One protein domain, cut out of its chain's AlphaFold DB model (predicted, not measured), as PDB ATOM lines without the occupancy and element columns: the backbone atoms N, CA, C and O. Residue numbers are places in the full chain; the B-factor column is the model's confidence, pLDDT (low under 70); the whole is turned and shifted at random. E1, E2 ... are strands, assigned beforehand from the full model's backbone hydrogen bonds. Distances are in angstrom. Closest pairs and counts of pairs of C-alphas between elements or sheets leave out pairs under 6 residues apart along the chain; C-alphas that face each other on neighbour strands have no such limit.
ATOM      1  N   GLU A  39     146.758 157.521 141.544       94.06
ATOM      2  CA  GLU A  39     147.892 156.861 142.185       94.06
ATOM      3  C   GLU A  39     148.382 157.718 143.350       94.06
ATOM      4  O   GLU A  39     148.326 158.945 143.287       94.06
ATOM      5  N   ILE A  40     148.833 157.075 144.428       93.44
ATOM      6  CA  ILE A  40     149.495 157.745 145.547       93.44
ATOM      7  C   ILE A  40     150.916 157.210 145.617       93.44
ATOM      8  O   ILE A  40     151.114 156.004 145.736       93.44
ATOM      9  N   VAL A  41     151.888 158.115 145.580       90.50
ATOM     10  CA  VAL A  41     153.308 157.793 145.704       90.50
ATOM     11  C   VAL A  41     153.866 158.516 146.919       90.50
ATOM     12  O   VAL A  41     153.663 159.718 147.085       90.50
ATOM     13  N   GLN A  42     154.576 157.790 147.775       88.94
ATOM     14  CA  GLN A  42     155.254 158.349 148.938       88.94
ATOM     15  C   GLN A  42     156.764 158.215 148.772       88.94
ATOM     16  O   GLN A  42     157.271 157.138 148.457       88.94
ATOM     17  N   SER A  43     157.494 159.301 149.026       83.56
ATOM     18  CA  SER A  43     158.946 159.234 149.094       83.56
ATOM     19  C   SER A  43     159.387 158.430 150.316       83.56
ATOM     20  O   SER A  43     158.985 158.763 151.435       83.56
ATOM     21  N   PRO A  44     160.267 157.426 150.143       74.12
ATOM     22  CA  PRO A  44     160.839 156.713 151.280       74.12
ATOM     23  C   PRO A  44     161.713 157.629 152.143       74.12
ATOM     24  O   PRO A  44     161.864 157.381 153.331       74.12
ATOM     25  N   LEU A  45     162.281 158.693 151.565       75.38
ATOM     26  CA  LEU A  45     163.209 159.594 152.248       75.38
ATOM     27  C   LEU A  45     162.508 160.716 153.001       75.38
ATOM     28  O   LEU A  45     162.939 161.101 154.085       75.38
ATOM     29  N   LEU A  46     161.441 161.256 152.415       75.38
ATOM     30  CA  LEU A  46     160.670 162.347 152.989       75.38
ATOM     31  C   LEU A  46     159.209 161.924 153.050       75.38
ATOM     32  O   LEU A  46     158.481 162.093 152.080       75.38
ATOM     33  N   ALA A  47     158.747 161.453 154.209       66.62
ATOM     34  CA  ALA A  47     157.336 161.098 154.396       66.62
ATOM     35  C   ALA A  47     156.378 162.263 154.054       66.62
ATOM     36  O   ALA A  47     155.260 162.026 153.598       66.62
ATOM     37  N   ARG A  48     156.844 163.515 154.223       71.25
ATOM     38  CA  ARG A  48     156.141 164.747 153.814       71.25
ATOM     39  C   ARG A  48     155.881 164.803 152.305       71.25
ATOM     40  O   ARG A  48     154.905 165.404 151.878       71.25
ATOM     41  N   LEU A  49     156.727 164.168 151.499       85.19
ATOM     42  CA  LEU A  49     156.533 164.058 150.062       85.19
ATOM     43  C   LEU A  49     155.661 162.838 149.751       85.19
ATOM     44  O   LEU A  49     156.137 161.796 149.303       85.19
ATOM     45  N   THR A  50     154.370 162.987 150.031       91.94
ATOM     46  CA  THR A  50     153.326 162.064 149.583       91.94
ATOM     47  C   THR A  50     152.487 162.782 148.537       91.94
ATOM     48  O   THR A  50     151.928 163.844 148.813       91.94
ATOM     49  N   ILE A  51     152.421 162.223 147.334       93.88
ATOM     50  CA  ILE A  51     151.811 162.846 146.161       93.88
ATOM     51  C   ILE A  51     150.673 161.963 145.675       93.88
ATOM     52  O   ILE A  51     150.840 160.755 145.526       93.88
ATOM     53  N   ARG A  52     149.526 162.570 145.389       95.88
ATOM     54  CA  ARG A  52     148.437 161.961 144.630       95.88
ATOM     55  C   ARG A  52     148.516 162.445 143.187       95.88
ATOM     56  O   ARG A  52     148.554 163.651 142.967       95.88
ATOM     57  N   LEU A  53     148.487 161.532 142.227       96.81
ATOM     58  CA  LEU A  53     148.506 161.798 140.790       96.81
ATOM     59  C   LEU A  53     147.167 161.402 140.164       96.81
ATOM     60  O   LEU A  53     146.704 160.283 140.371       96.81
ATOM     61  N   ASP A  54     146.575 162.286 139.362       97.56
ATOM     62  CA  ASP A  54     145.631 161.904 138.311       97.56
ATOM     63  C   ASP A  54     146.434 161.468 137.082       97.56
ATOM     64  O   ASP A  54     147.021 162.275 136.356       97.56
ATOM     65  N   ARG A  55     146.467 160.158 136.851       97.12
ATOM     66  CA  ARG A  55     147.281 159.531 135.809       97.12
ATOM     67  C   ARG A  55     146.804 159.871 134.400       97.12
ATOM     68  O   ARG A  55     147.535 159.619 133.450       97.12
ATOM     69  N   PHE A  56     145.599 160.413 134.237       97.25
ATOM     70  CA  PHE A  56     145.013 160.736 132.939       97.25
ATOM     71  C   PHE A  56     145.275 162.198 132.576       97.25
ATOM     72  O   PHE A  56     145.587 162.495 131.421       97.25
ATOM     73  N   THR A  57     145.160 163.104 133.551       96.88
ATOM     74  CA  THR A  57     145.279 164.556 133.329       96.88
ATOM     75  C   THR A  57     146.661 165.117 133.641       96.88
ATOM     76  O   THR A  57     147.022 166.138 133.053       96.88
ATOM     77  N   GLY A  58     147.426 164.451 134.512       96.69
ATOM     78  CA  GLY A  58     148.715 164.924 135.017       96.69
ATOM     79  C   GLY A  58     148.581 165.888 136.195       96.69
ATOM     80  O   GLY A  58     149.581 166.448 136.644       96.69
ATOM     81  N   GLU A  59     147.365 166.101 136.705       98.06
ATOM     82  CA  GLU A  59     147.153 166.879 137.920       98.06
ATOM     83  C   GLU A  59     147.722 166.142 139.129       98.06
ATOM     84  O   GLU A  59     147.588 164.924 139.273       98.06
ATOM     85  N   THR A  60     148.361 166.893 140.017       97.75
ATOM     86  CA  THR A  60     149.021 166.333 141.193       97.75
ATOM     87  C   THR A  60     148.685 167.136 142.433       97.75
ATOM     88  O   THR A  60     148.461 168.346 142.381       97.75
ATOM     89  N   TRP A  61     148.650 166.450 143.570       97.12
ATOM     90  CA  TRP A  61     148.422 167.063 144.869       97.12
ATOM     91  C   TRP A  61     149.412 166.528 145.889       97.12
ATOM     92  O   TRP A  61     149.632 165.322 145.958       97.12
ATOM     93  N   GLN A  62     149.940 167.408 146.730       94.31
ATOM     94  CA  GLN A  62     150.767 167.052 147.872       94.31
ATOM     95  C   GLN A  62     149.906 166.857 149.116       94.31
ATOM     96  O   GLN A  62     148.971 167.620 149.374       94.31
ATOM     97  N   PHE A  63     150.240 165.851 149.912       93.56
ATOM     98  CA  PHE A  63     149.688 165.679 151.245       93.56
ATOM     99  C   PHE A  63     150.356 166.656 152.217       93.56
ATOM    100  O   PHE A  63     151.570 166.607 152.419       93.56
ATOM    101  N   VAL A  64     149.570 167.537 152.833       92.00
ATOM    102  CA  VAL A  64     150.082 168.608 153.696       92.00
ATOM    103  C   VAL A  64     149.388 168.636 155.052       92.00
ATOM    104  O   VAL A  64     148.221 168.259 155.197       92.00
ATOM    105  N   ASN A  65     150.110 169.140 156.052       91.75
ATOM    106  CA  ASN A  65     149.542 169.485 157.347       91.75
ATOM    107  C   ASN A  65     148.906 170.873 157.272       91.75
ATOM    108  O   ASN A  65     149.516 171.830 156.803       91.75
ATOM    109  N   THR A  66     147.698 170.996 157.798       89.75
ATOM    110  CA  THR A  66     146.995 172.275 157.921       89.75
ATOM    111  C   THR A  66     147.255 172.902 159.291       89.75
ATOM    112  O   THR A  66     147.520 172.200 160.271       89.75
ATOM    113  N   ALA A  67     147.088 174.223 159.409       90.25
ATOM    114  CA  ALA A  67     147.221 174.940 160.685       90.25
ATOM    115  C   ALA A  67     146.297 174.394 161.798       90.25
ATOM    116  O   ALA A  67     146.601 174.512 162.982       90.25
ATOM    117  N   LYS A  68     145.189 173.741 161.424       93.38
ATOM    118  CA  LYS A  68     144.221 173.118 162.340       93.38
ATOM    119  C   LYS A  68     144.628 171.711 162.807       93.38
ATOM    120  O   LYS A  68     143.772 170.975 163.289       93.38
ATOM    121  N   LYS A  69     145.898 171.311 162.645       89.56
ATOM    122  CA  LYS A  69     146.398 169.953 162.956       89.56
ATOM    123  C   LYS A  69     145.614 168.840 162.236       89.56
ATOM    124  O   LYS A  69     145.469 167.739 162.755       89.56
ATOM    125  N   SER A  70     145.096 169.143 161.048       93.75
ATOM    126  CA  SER A  70     144.427 168.191 160.154       93.75
ATOM    127  C   SER A  70     145.239 168.017 158.868       93.75
ATOM    128  O   SER A  70     146.196 168.764 158.647       93.75
ATOM    129  N   PHE A  71     144.841 167.086 158.008       93.31
ATOM    130  CA  PHE A  71     145.514 166.792 156.746       93.31
ATOM    131  C   PHE A  71     144.684 167.242 155.548       93.31
ATOM    132  O   PHE A  71     143.455 167.163 155.569       93.31
ATOM    133  N   ALA A  72     145.357 167.686 154.491       94.62
ATOM    134  CA  ALA A  72     144.713 168.082 153.247       94.62
ATOM    135  C   ALA A  72     145.555 167.697 152.025       94.62
ATOM    136  O   ALA A  72     146.754 167.445 152.129       94.62
ATOM    137  N   TRP A  73     144.904 167.689 150.864       95.31
ATOM    138  CA  TRP A  73     145.559 167.624 149.561       95.31
ATOM    139  C   TRP A  73     145.680 169.039 148.998       95.31
ATOM    140  O   TRP A  73     144.665 169.684 148.736       95.31
ATOM    141  N   GLN A  74     146.906 169.511 148.801       94.81
ATOM    142  CA  GLN A  74     147.199 170.799 148.182       94.81
ATOM    143  C   GLN A  74     147.608 170.585 146.727       94.81
ATOM    144  O   GLN A  74     148.454 169.742 146.451       94.81
ATOM    145  N   LEU A  75     146.996 171.316 145.793       96.19
ATOM    146  CA  LEU A  75     147.338 171.228 144.370       96.19
ATOM    147  C   LEU A  75     148.804 171.628 144.157       96.19
ATOM    148  O   LEU A  75     149.223 172.677 144.643       96.19
ATOM    149  N   MET A  76     149.545 170.815 143.406       96.38
ATOM    150  CA  MET A  76     150.899 171.131 142.957       96.38
ATOM    151  C   MET A  76     150.829 171.619 141.506       96.38
ATOM    152  O   MET A  76     150.564 170.815 140.604       96.38
ATOM    153  N   PRO A  77     151.021 172.922 141.248       96.88
ATOM    154  CA  PRO A  77     150.944 173.437 139.893       96.88
ATOM    155  C   PRO A  77     152.084 172.873 139.043       96.88
ATOM    156  O   PRO A  77     153.176 172.583 139.531       96.88
ATOM    157  N   ARG A  78     151.820 172.719 137.747       95.44
ATOM    158  CA  ARG A  78     152.791 172.236 136.765       95.44
ATOM    159  C   ARG A  78     152.927 173.242 135.643       95.44
ATOM    160  O   ARG A  78     151.928 173.629 135.039       95.44
ATOM    161  N   ILE A  79     154.163 173.626 135.347       96.12
ATOM    162  CA  ILE A  79     154.469 174.516 134.226       96.12
ATOM    163  C   ILE A  79     154.189 173.777 132.913       96.12
ATOM    164  O   ILE A  79     154.678 172.668 132.695       96.12
ATOM    165  N   SER A  80     153.375 174.378 132.045       93.88
ATOM    166  CA  SER A  80     152.993 173.786 130.761       93.88
ATOM    167  C   SER A  80     154.175 173.675 129.794       93.88
ATOM    168  O   SER A  80     155.062 174.525 129.781       93.88
ATOM    169  N   MET A  81     154.152 172.636 128.958       93.69
ATOM    170  CA  MET A  81     155.154 172.339 127.932       93.69
ATOM    171  C   MET A  81     154.471 172.114 126.582       93.69
ATOM    172  O   MET A  81     153.340 171.632 126.543       93.69
ATOM    173  N   ALA A  82     155.159 172.432 125.482       88.44
ATOM    174  CA  ALA A  82     154.611 172.306 124.128       88.44
ATOM    175  C   ALA A  82     154.354 170.846 123.693       88.44
ATOM    176  O   ALA A  82     153.484 170.622 122.861       88.44
ATOM    177  N   HIS A  83     155.057 169.873 124.284       90.31
ATOM    178  CA  HIS A  83     155.017 168.446 123.918       90.31
ATOM    179  C   HIS A  83     154.381 167.565 125.009       90.31
ATOM    180  O   HIS A  83     154.861 166.481 125.343       90.31
ATOM    181  N   ASP A  84     153.334 168.073 125.656       95.31
ATOM    182  CA  ASP A  84     152.581 167.356 126.690       95.31
ATOM    183  C   ASP A  84     151.260 166.775 126.151       95.31
ATOM    184  O   ASP A  84     150.174 166.983 126.703       95.31
ATOM    185  N   GLU A  85     151.325 166.072 125.019       96.12
ATOM    186  CA  GLU A  85     150.147 165.472 124.405       96.12
ATOM    187  C   GLU A  85     149.590 164.313 125.248       96.12
ATOM    188  O   GLU A  85     150.303 163.410 125.691       96.12
ATOM    189  N   LYS A  86     148.269 164.321 125.454       96.12
ATOM    190  CA  LYS A  86     147.532 163.290 126.196       96.12
ATOM    191  C   LYS A  86     146.720 162.439 125.234       96.12
ATOM    192  O   LYS A  86     146.011 162.976 124.385       96.12
ATOM    193  N   ILE A  87     146.734 161.124 125.429       96.31
ATOM    194  CA  ILE A  87     145.814 160.207 124.763       96.31
ATOM    195  C   ILE A  87     144.513 160.144 125.583       96.31
ATOM    196  O   ILE A  87     144.545 159.750 126.758       96.31
ATOM    197  N   PRO A  88     143.354 160.514 125.007       94.62
ATOM    198  CA  PRO A  88     142.078 160.458 125.711       94.62
ATOM    199  C   PRO A  88     141.745 159.045 126.203       94.62
ATOM    200  O   PRO A  88     141.946 158.061 125.493       94.62
ATOM    201  N   GLY A  89     141.218 158.945 127.425       93.88
ATOM    202  CA  GLY A  89     140.783 157.671 128.006       93.88
ATOM    203  C   GLY A  89     141.911 156.707 128.393       93.88
ATOM    204  O   GLY A  89     141.623 155.561 128.732       93.88
ATOM    205  N   LYS A  90     143.176 157.148 128.371       94.94
ATOM    206  CA  LYS A  90     144.329 156.352 128.808       94.94
ATOM    207  C   LYS A  90     145.078 157.020 129.955       94.94
ATOM    208  O   LYS A  90     145.008 158.232 130.146       94.94
ATOM    209  N   VAL A  91     145.834 156.202 130.680       96.06
ATOM    210  CA  VAL A  91     146.916 156.683 131.539       96.06
ATOM    211  C   VAL A  91     147.961 157.361 130.656       96.06
ATOM    212  O   VAL A  91     148.421 156.780 129.677       96.06
ATOM    213  N   ASN A  92     148.304 158.593 131.011       97.44
ATOM    214  CA  ASN A  92     149.273 159.436 130.326       97.44
ATOM    215  C   ASN A  92     150.469 159.786 131.209       97.44
ATOM    216  O   ASN A  92     151.471 160.246 130.680       97.44
ATOM    217  N   TYR A  93     150.371 159.616 132.529       97.50
ATOM    218  CA  TYR A  93     151.379 160.104 133.464       97.50
ATOM    219  C   TYR A  93     151.796 159.057 134.482       97.50
ATOM    220  O   TYR A  93     150.987 158.239 134.932       97.50
ATOM    221  N   GLN A  94     153.058 159.154 134.886       95.75
ATOM    222  CA  GLN A  94     153.627 158.405 135.996       95.75
ATOM    223  C   GLN A  94     154.547 159.294 136.831       95.75
ATOM    224  O   GLN A  94     155.150 160.237 136.310       95.75
ATOM    225  N   ILE A  95     154.678 158.962 138.115       94.38
ATOM    226  CA  ILE A  95     155.669 159.565 139.003       94.38
ATOM    227  C   ILE A  95     156.738 158.529 139.332       94.38
ATOM    228  O   ILE A  95     156.448 157.412 139.750       94.38
ATOM    229  N   PHE A  96     157.991 158.939 139.200       91.12
ATOM    230  CA  PHE A  96     159.138 158.243 139.748       91.12
ATOM    231  C   PHE A  96     159.623 158.981 140.996       91.12
ATOM    232  O   PHE A  96     159.801 160.198 140.972       91.12
ATOM    233  N   VAL A  97     159.873 158.251 142.085       88.12
ATOM    234  CA  VAL A  97     160.488 158.811 143.294       88.12
ATOM    235  C   VAL A  97     161.779 158.072 143.591       88.12
ATOM    236  O   VAL A  97     161.779 156.866 143.826       88.12
ATOM    237  N   SER A  98     162.887 158.807 143.614       80.38
ATOM    238  CA  SER A  98     164.174 158.245 143.995       80.38
ATOM    239  C   SER A  98     164.220 157.899 145.480       80.38
ATOM    240  O   SER A  98     163.854 158.694 146.350       80.38
ATOM    241  N   GLY A  99     164.773 156.723 145.768       72.94
ATOM    242  CA  GLY A  99     165.147 156.311 147.117       72.94
ATOM    243  C   GLY A  99     166.449 156.931 147.630       72.94
ATOM    244  O   GLY A  99     166.842 156.625 148.748       72.94
ATOM    245  N   ILE A 100     167.129 157.777 146.840       73.44
ATOM    246  CA  ILE A 100     168.442 158.357 147.189       73.44
ATOM    247  C   ILE A 100     168.340 159.851 147.522       73.44
ATOM    248  O   ILE A 100     168.960 160.308 148.481       73.44
ATOM    249  N   ARG A 101     167.531 160.619 146.774       70.12
ATOM    250  CA  ARG A 101     167.227 162.031 147.076       70.12
ATOM    251  C   ARG A 101     165.803 162.381 146.666       70.12
ATOM    252  O   ARG A 101     165.421 162.123 145.532       70.12
ATOM    253  N   ALA A 102     165.056 163.054 147.538       66.12
ATOM    254  CA  ALA A 102     163.688 163.488 147.234       66.12
ATOM    255  C   ALA A 102     163.605 164.545 146.116       66.12
ATOM    256  O   ALA A 102     162.584 164.649 145.453       66.12
ATOM    257  N   GLN A 103     164.688 165.286 145.860       68.12
ATOM    258  CA  GLN A 103     164.785 166.198 144.708       68.12
ATOM    259  C   GLN A 103     164.785 165.452 143.363       68.12
ATOM    260  O   GLN A 103     164.543 166.053 142.324       68.12
ATOM    261  N   ILE A 104     165.032 164.139 143.373       79.88
ATOM    262  CA  ILE A 104     164.924 163.269 142.200       79.88
ATOM    263  C   ILE A 104     163.540 162.604 142.239       79.88
ATOM    264  O   ILE A 104     163.396 161.381 142.299       79.88
ATOM    265  N   THR A 105     162.507 163.441 142.268       90.94
ATOM    266  CA  THR A 105     161.123 163.039 142.032       90.94
ATOM    267  C   THR A 105     160.703 163.616 140.692       90.94
ATOM    268  O   THR A 105     160.764 164.828 140.493       90.94
ATOM    269  N   ILE A 106     160.318 162.731 139.777       94.56
ATOM    270  CA  ILE A 106     160.065 163.048 138.374       94.56
ATOM    271  C   ILE A 106     158.611 162.719 138.056       94.56
ATOM    272  O   ILE A 106     158.166 161.601 138.301       94.56
ATOM    273  N   LEU A 107     157.891 163.676 137.485       96.62
ATOM    274  CA  LEU A 107     156.625 163.449 136.795       96.62
ATOM    275  C   LEU A 107     156.940 163.330 135.307       96.62
ATOM    276  O   LEU A 107     157.666 164.166 134.782       96.62
ATOM    277  N   MET A 108     156.395 162.332 134.621       97.25
ATOM    278  CA  MET A 108     156.620 162.160 133.186       97.25
ATOM    279  C   MET A 108     155.319 161.831 132.466       97.25
ATOM    280  O   MET A 108     154.546 160.990 132.932       97.25
ATOM    281  N   ASN A 109     155.111 162.462 131.312       97.62
ATOM    282  CA  ASN A 109     154.148 162.004 130.325       97.62
ATOM    283  C   ASN A 109     154.703 160.744 129.647       97.62
ATOM    284  O   ASN A 109     155.720 160.789 128.956       97.62
ATOM    285  N   THR A 110     154.047 159.606 129.847       96.00
ATOM    286  CA  THR A 110     154.512 158.296 129.379       96.00
ATOM    287  C   THR A 110     154.414 158.116 127.869       96.00
ATOM    288  O   THR A 110     154.990 157.167 127.345       96.00
ATOM    289  N   ASN A 111     153.685 158.987 127.170       95.94
ATOM    290  CA  ASN A 111     153.553 158.918 125.716       95.94
ATOM    291  C   ASN A 111     154.618 159.752 124.999       95.94
ATOM    292  O   ASN A 111     155.068 159.357 123.929       95.94
ATOM    293  N   THR A 112     155.001 160.898 125.569       96.50
ATOM    294  CA  THR A 112     155.877 161.876 124.903       96.50
ATOM    295  C   THR A 112     157.273 161.955 125.515       96.50
ATOM    296  O   THR A 112     158.194 162.448 124.874       96.50
ATOM    297  N   GLY A 113     157.455 161.475 126.751       95.81
ATOM    298  CA  GLY A 113     158.709 161.595 127.505       95.81
ATOM    299  C   GLY A 113     158.909 162.962 128.169       95.81
ATOM    300  O   GLY A 113     159.838 163.132 128.960       95.81
ATOM    301  N   THR A 114     158.021 163.924 127.910       97.06
ATOM    302  CA  THR A 114     158.010 165.240 128.559       97.06
ATOM    303  C   THR A 114     157.969 165.064 130.071       97.06
ATOM    304  O   THR A 114     157.090 164.383 130.604       97.06
ATOM    305  N   SER A 115     158.954 165.647 130.752       97.00
ATOM    306  CA  SER A 115     159.232 165.373 132.159       97.00
ATOM    307  C   SER A 115     159.406 166.649 132.973       97.00
ATOM    308  O   SER A 115     159.839 167.685 132.466       97.00
ATOM    309  N   TRP A 116     159.089 166.550 134.261       97.19
ATOM    310  CA  TRP A 116     159.208 167.617 135.245       97.19
ATOM    311  C   TRP A 116     159.848 167.096 136.523       97.19
ATOM    312  O   TRP A 116     159.680 165.928 136.871       97.19
ATOM    313  N   TYR A 117     160.499 167.984 137.265       94.44
ATOM    314  CA  TYR A 117     160.975 167.726 138.621       94.44
ATOM    315  C   TYR A 117     160.360 168.715 139.614       94.44
ATOM    316  O   TYR A 117     159.854 169.774 139.229       94.44
ATOM    317  N   ILE A 118     160.363 168.350 140.895       92.12
ATOM    318  CA  ILE A 118     159.792 169.180 141.962       92.12
ATOM    319  C   ILE A 118     160.773 170.280 142.361       92.12
ATOM    320  O   ILE A 118     161.951 170.016 142.609       92.12
ATOM    321  N   VAL A 119     160.253 171.497 142.491       91.00
ATOM    322  CA  VAL A 119     160.932 172.647 143.094       91.00
ATOM    323  C   VAL A 119     160.085 173.170 144.252       91.00
ATOM    324  O   VAL A 119     158.863 173.244 144.139       91.00
ATOM    325  N   GLU A 120     160.740 173.528 145.356       89.69
ATOM    326  CA  GLU A 120     160.126 174.174 146.524       89.69
ATOM    327  C   GLU A 120     160.354 175.688 146.426       89.69
ATOM    328  O   GLU A 120     161.498 176.143 146.340       89.69
ATOM    329  N   ASP A 121     159.275 176.476 146.440       88.19
ATOM    330  CA  ASP A 121     159.335 177.932 146.574       88.19
ATOM    331  C   ASP A 121     158.736 178.363 147.927       88.19
ATOM    332  O   ASP A 121     157.599 177.999 148.239       88.19
ATOM    333  N   PRO A 122     159.440 179.175 148.738       86.50
ATOM    334  CA  PRO A 122     158.948 179.587 150.056       86.50
ATOM    335  C   PRO A 122     157.618 180.354 150.054       86.50
ATOM    336  O   PRO A 122     156.962 180.442 151.091       86.50
ATOM    337  N   LYS A 123     157.236 180.964 148.927       85.88
ATOM    338  CA  LYS A 123     156.013 181.760 148.769       85.88
ATOM    339  C   LYS A 123     154.914 180.987 148.044       85.88
ATOM    340  O   LYS A 123     153.751 181.129 148.408       85.88
ATOM    341  N   ALA A 124     155.266 180.212 147.020       83.06
ATOM    342  CA  ALA A 124     154.315 179.504 146.164       83.06
ATOM    343  C   ALA A 124     154.078 178.037 146.574       83.06
ATOM    344  O   ALA A 124     153.077 177.450 146.162       83.06
ATOM    345  N   GLY A 125     154.945 177.464 147.412       88.62
ATOM    346  CA  GLY A 125     154.936 176.044 147.767       88.62
ATOM    347  C   GLY A 125     155.637 175.166 146.728       88.62
ATOM    348  O   GLY A 125     156.392 175.659 145.889       88.62
ATOM    349  N   ASP A 126     155.393 173.856 146.799       91.88
ATOM    350  CA  ASP A 126     155.997 172.871 145.896       91.88
ATOM    351  C   ASP A 126     155.273 172.846 144.536       91.88
ATOM    352  O   ASP A 126     154.042 172.771 144.469       91.88
ATOM    353  N   PHE A 127     156.032 172.862 143.439       95.00
ATOM    354  CA  PHE A 127     155.500 172.830 142.072       95.00
ATOM    355  C   PHE A 127     156.397 172.035 141.113       95.00
ATOM    356  O   PHE A 127     157.556 171.745 141.405       95.00
ATOM    357  N   TRP A 128     155.853 171.680 139.948       96.06
ATOM    358  CA  TRP A 128     156.564 170.942 138.904       96.06
ATOM    359  C   TRP A 128     157.156 171.883 137.863       96.06
ATOM    360  O   TRP A 128     156.422 172.565 137.137       96.06
ATOM    361  N   THR A 129     158.481 171.866 137.749       95.81
ATOM    362  CA  THR A 129     159.219 172.607 136.728       95.81
ATOM    363  C   THR A 129     159.725 171.666 135.634       95.81
ATOM    364  O   THR A 129     160.059 170.517 135.940       95.81
ATOM    365  N   PRO A 130     159.774 172.085 134.360       96.06
ATOM    366  CA  PRO A 130     160.181 171.199 133.284       96.06
ATOM    367  C   PRO A 130     161.659 170.819 133.357       96.06
ATOM    368  O   PRO A 130     162.501 171.614 133.779       96.06
ATOM    369  N   MET A 131     161.972 169.608 132.907       93.62
ATOM    370  CA  MET A 131     163.344 169.202 132.606       93.62
ATOM    371  C   MET A 131     163.746 169.776 131.238       93.62
ATOM    372  O   MET A 131     162.925 169.782 130.320       93.62
TER     373      MET A 131
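AT A GLANCE: This is residues 39 to 131 of the 132 residues of an uncharacterized protein of Candidimonas sp (UniProt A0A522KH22). Two four-stranded antiparallel sheets lie face to face as a sandwich, E1-E2-E3-E4 against E5-E6-E7-E8, with their strands nearly aligned, at 17 degrees. Both are strongly twisted, the second curled like part of a barrel, and the chain changes sheets once, through residues 77 to 92. The 93 printed residues hold eight named strands, E1 to E8 in order, and no named helix; the class is all strand, with 44 residues, under half, in named elements. The whole is compact, with a radius of gyration of the C-alphas of 13.2 A and spans of 39 by 27 by 24 A.

IN THESE COORDINATES: E1, residues 39 to 42, begins at C-alpha 39 (147.892, 156.861, 142.185). E2 is residues 50 to 54, E3 60 to 65, 16.5 A long, and E4 71 to 76, 15.4 A. E5 is residues 93 to 97, E6 105 to 109, E7 115 to 121, 19.1 A, and E8 125 to 130, 16.1 A, ending at C-alpha 130 (160.181, 171.199, 133.284).

HOW THE PARTS SIT: Each sheet is a meander, each strand the antiparallel neighbour of the one before. Within hydrogen-bond range are N 41 and O 51 of E1 and E2, 2.8 A; N 61 and O 52 of E3 and E2, 2.9 A; N 62 and O 74 of E3 and E4, 2.8 A; N 96 and O 106 of E5 and E6, 2.8 A; N 107 and O 116 of E6 and E7, 2.9 A; and N 119 and O 127 of E7 and E8, 2.9 A. Between the sheets, the closest C-alphas of E4 and E8 are Met 76 and Phe 127, 5.0 A; those of E1 and E5 are Val 41 and Ile 95, 7.3 A. E1 and E8 are apart.

THE WHOLE: The C-alphas farthest apart, of Lys 68 and Thr 112, are 40.8 A apart. The printed part has no cut; E4 to E5 is a long link of 16 residues. Mean pLDDT of the printed part is 91.1; residues 47, 102 and 103 are under 70.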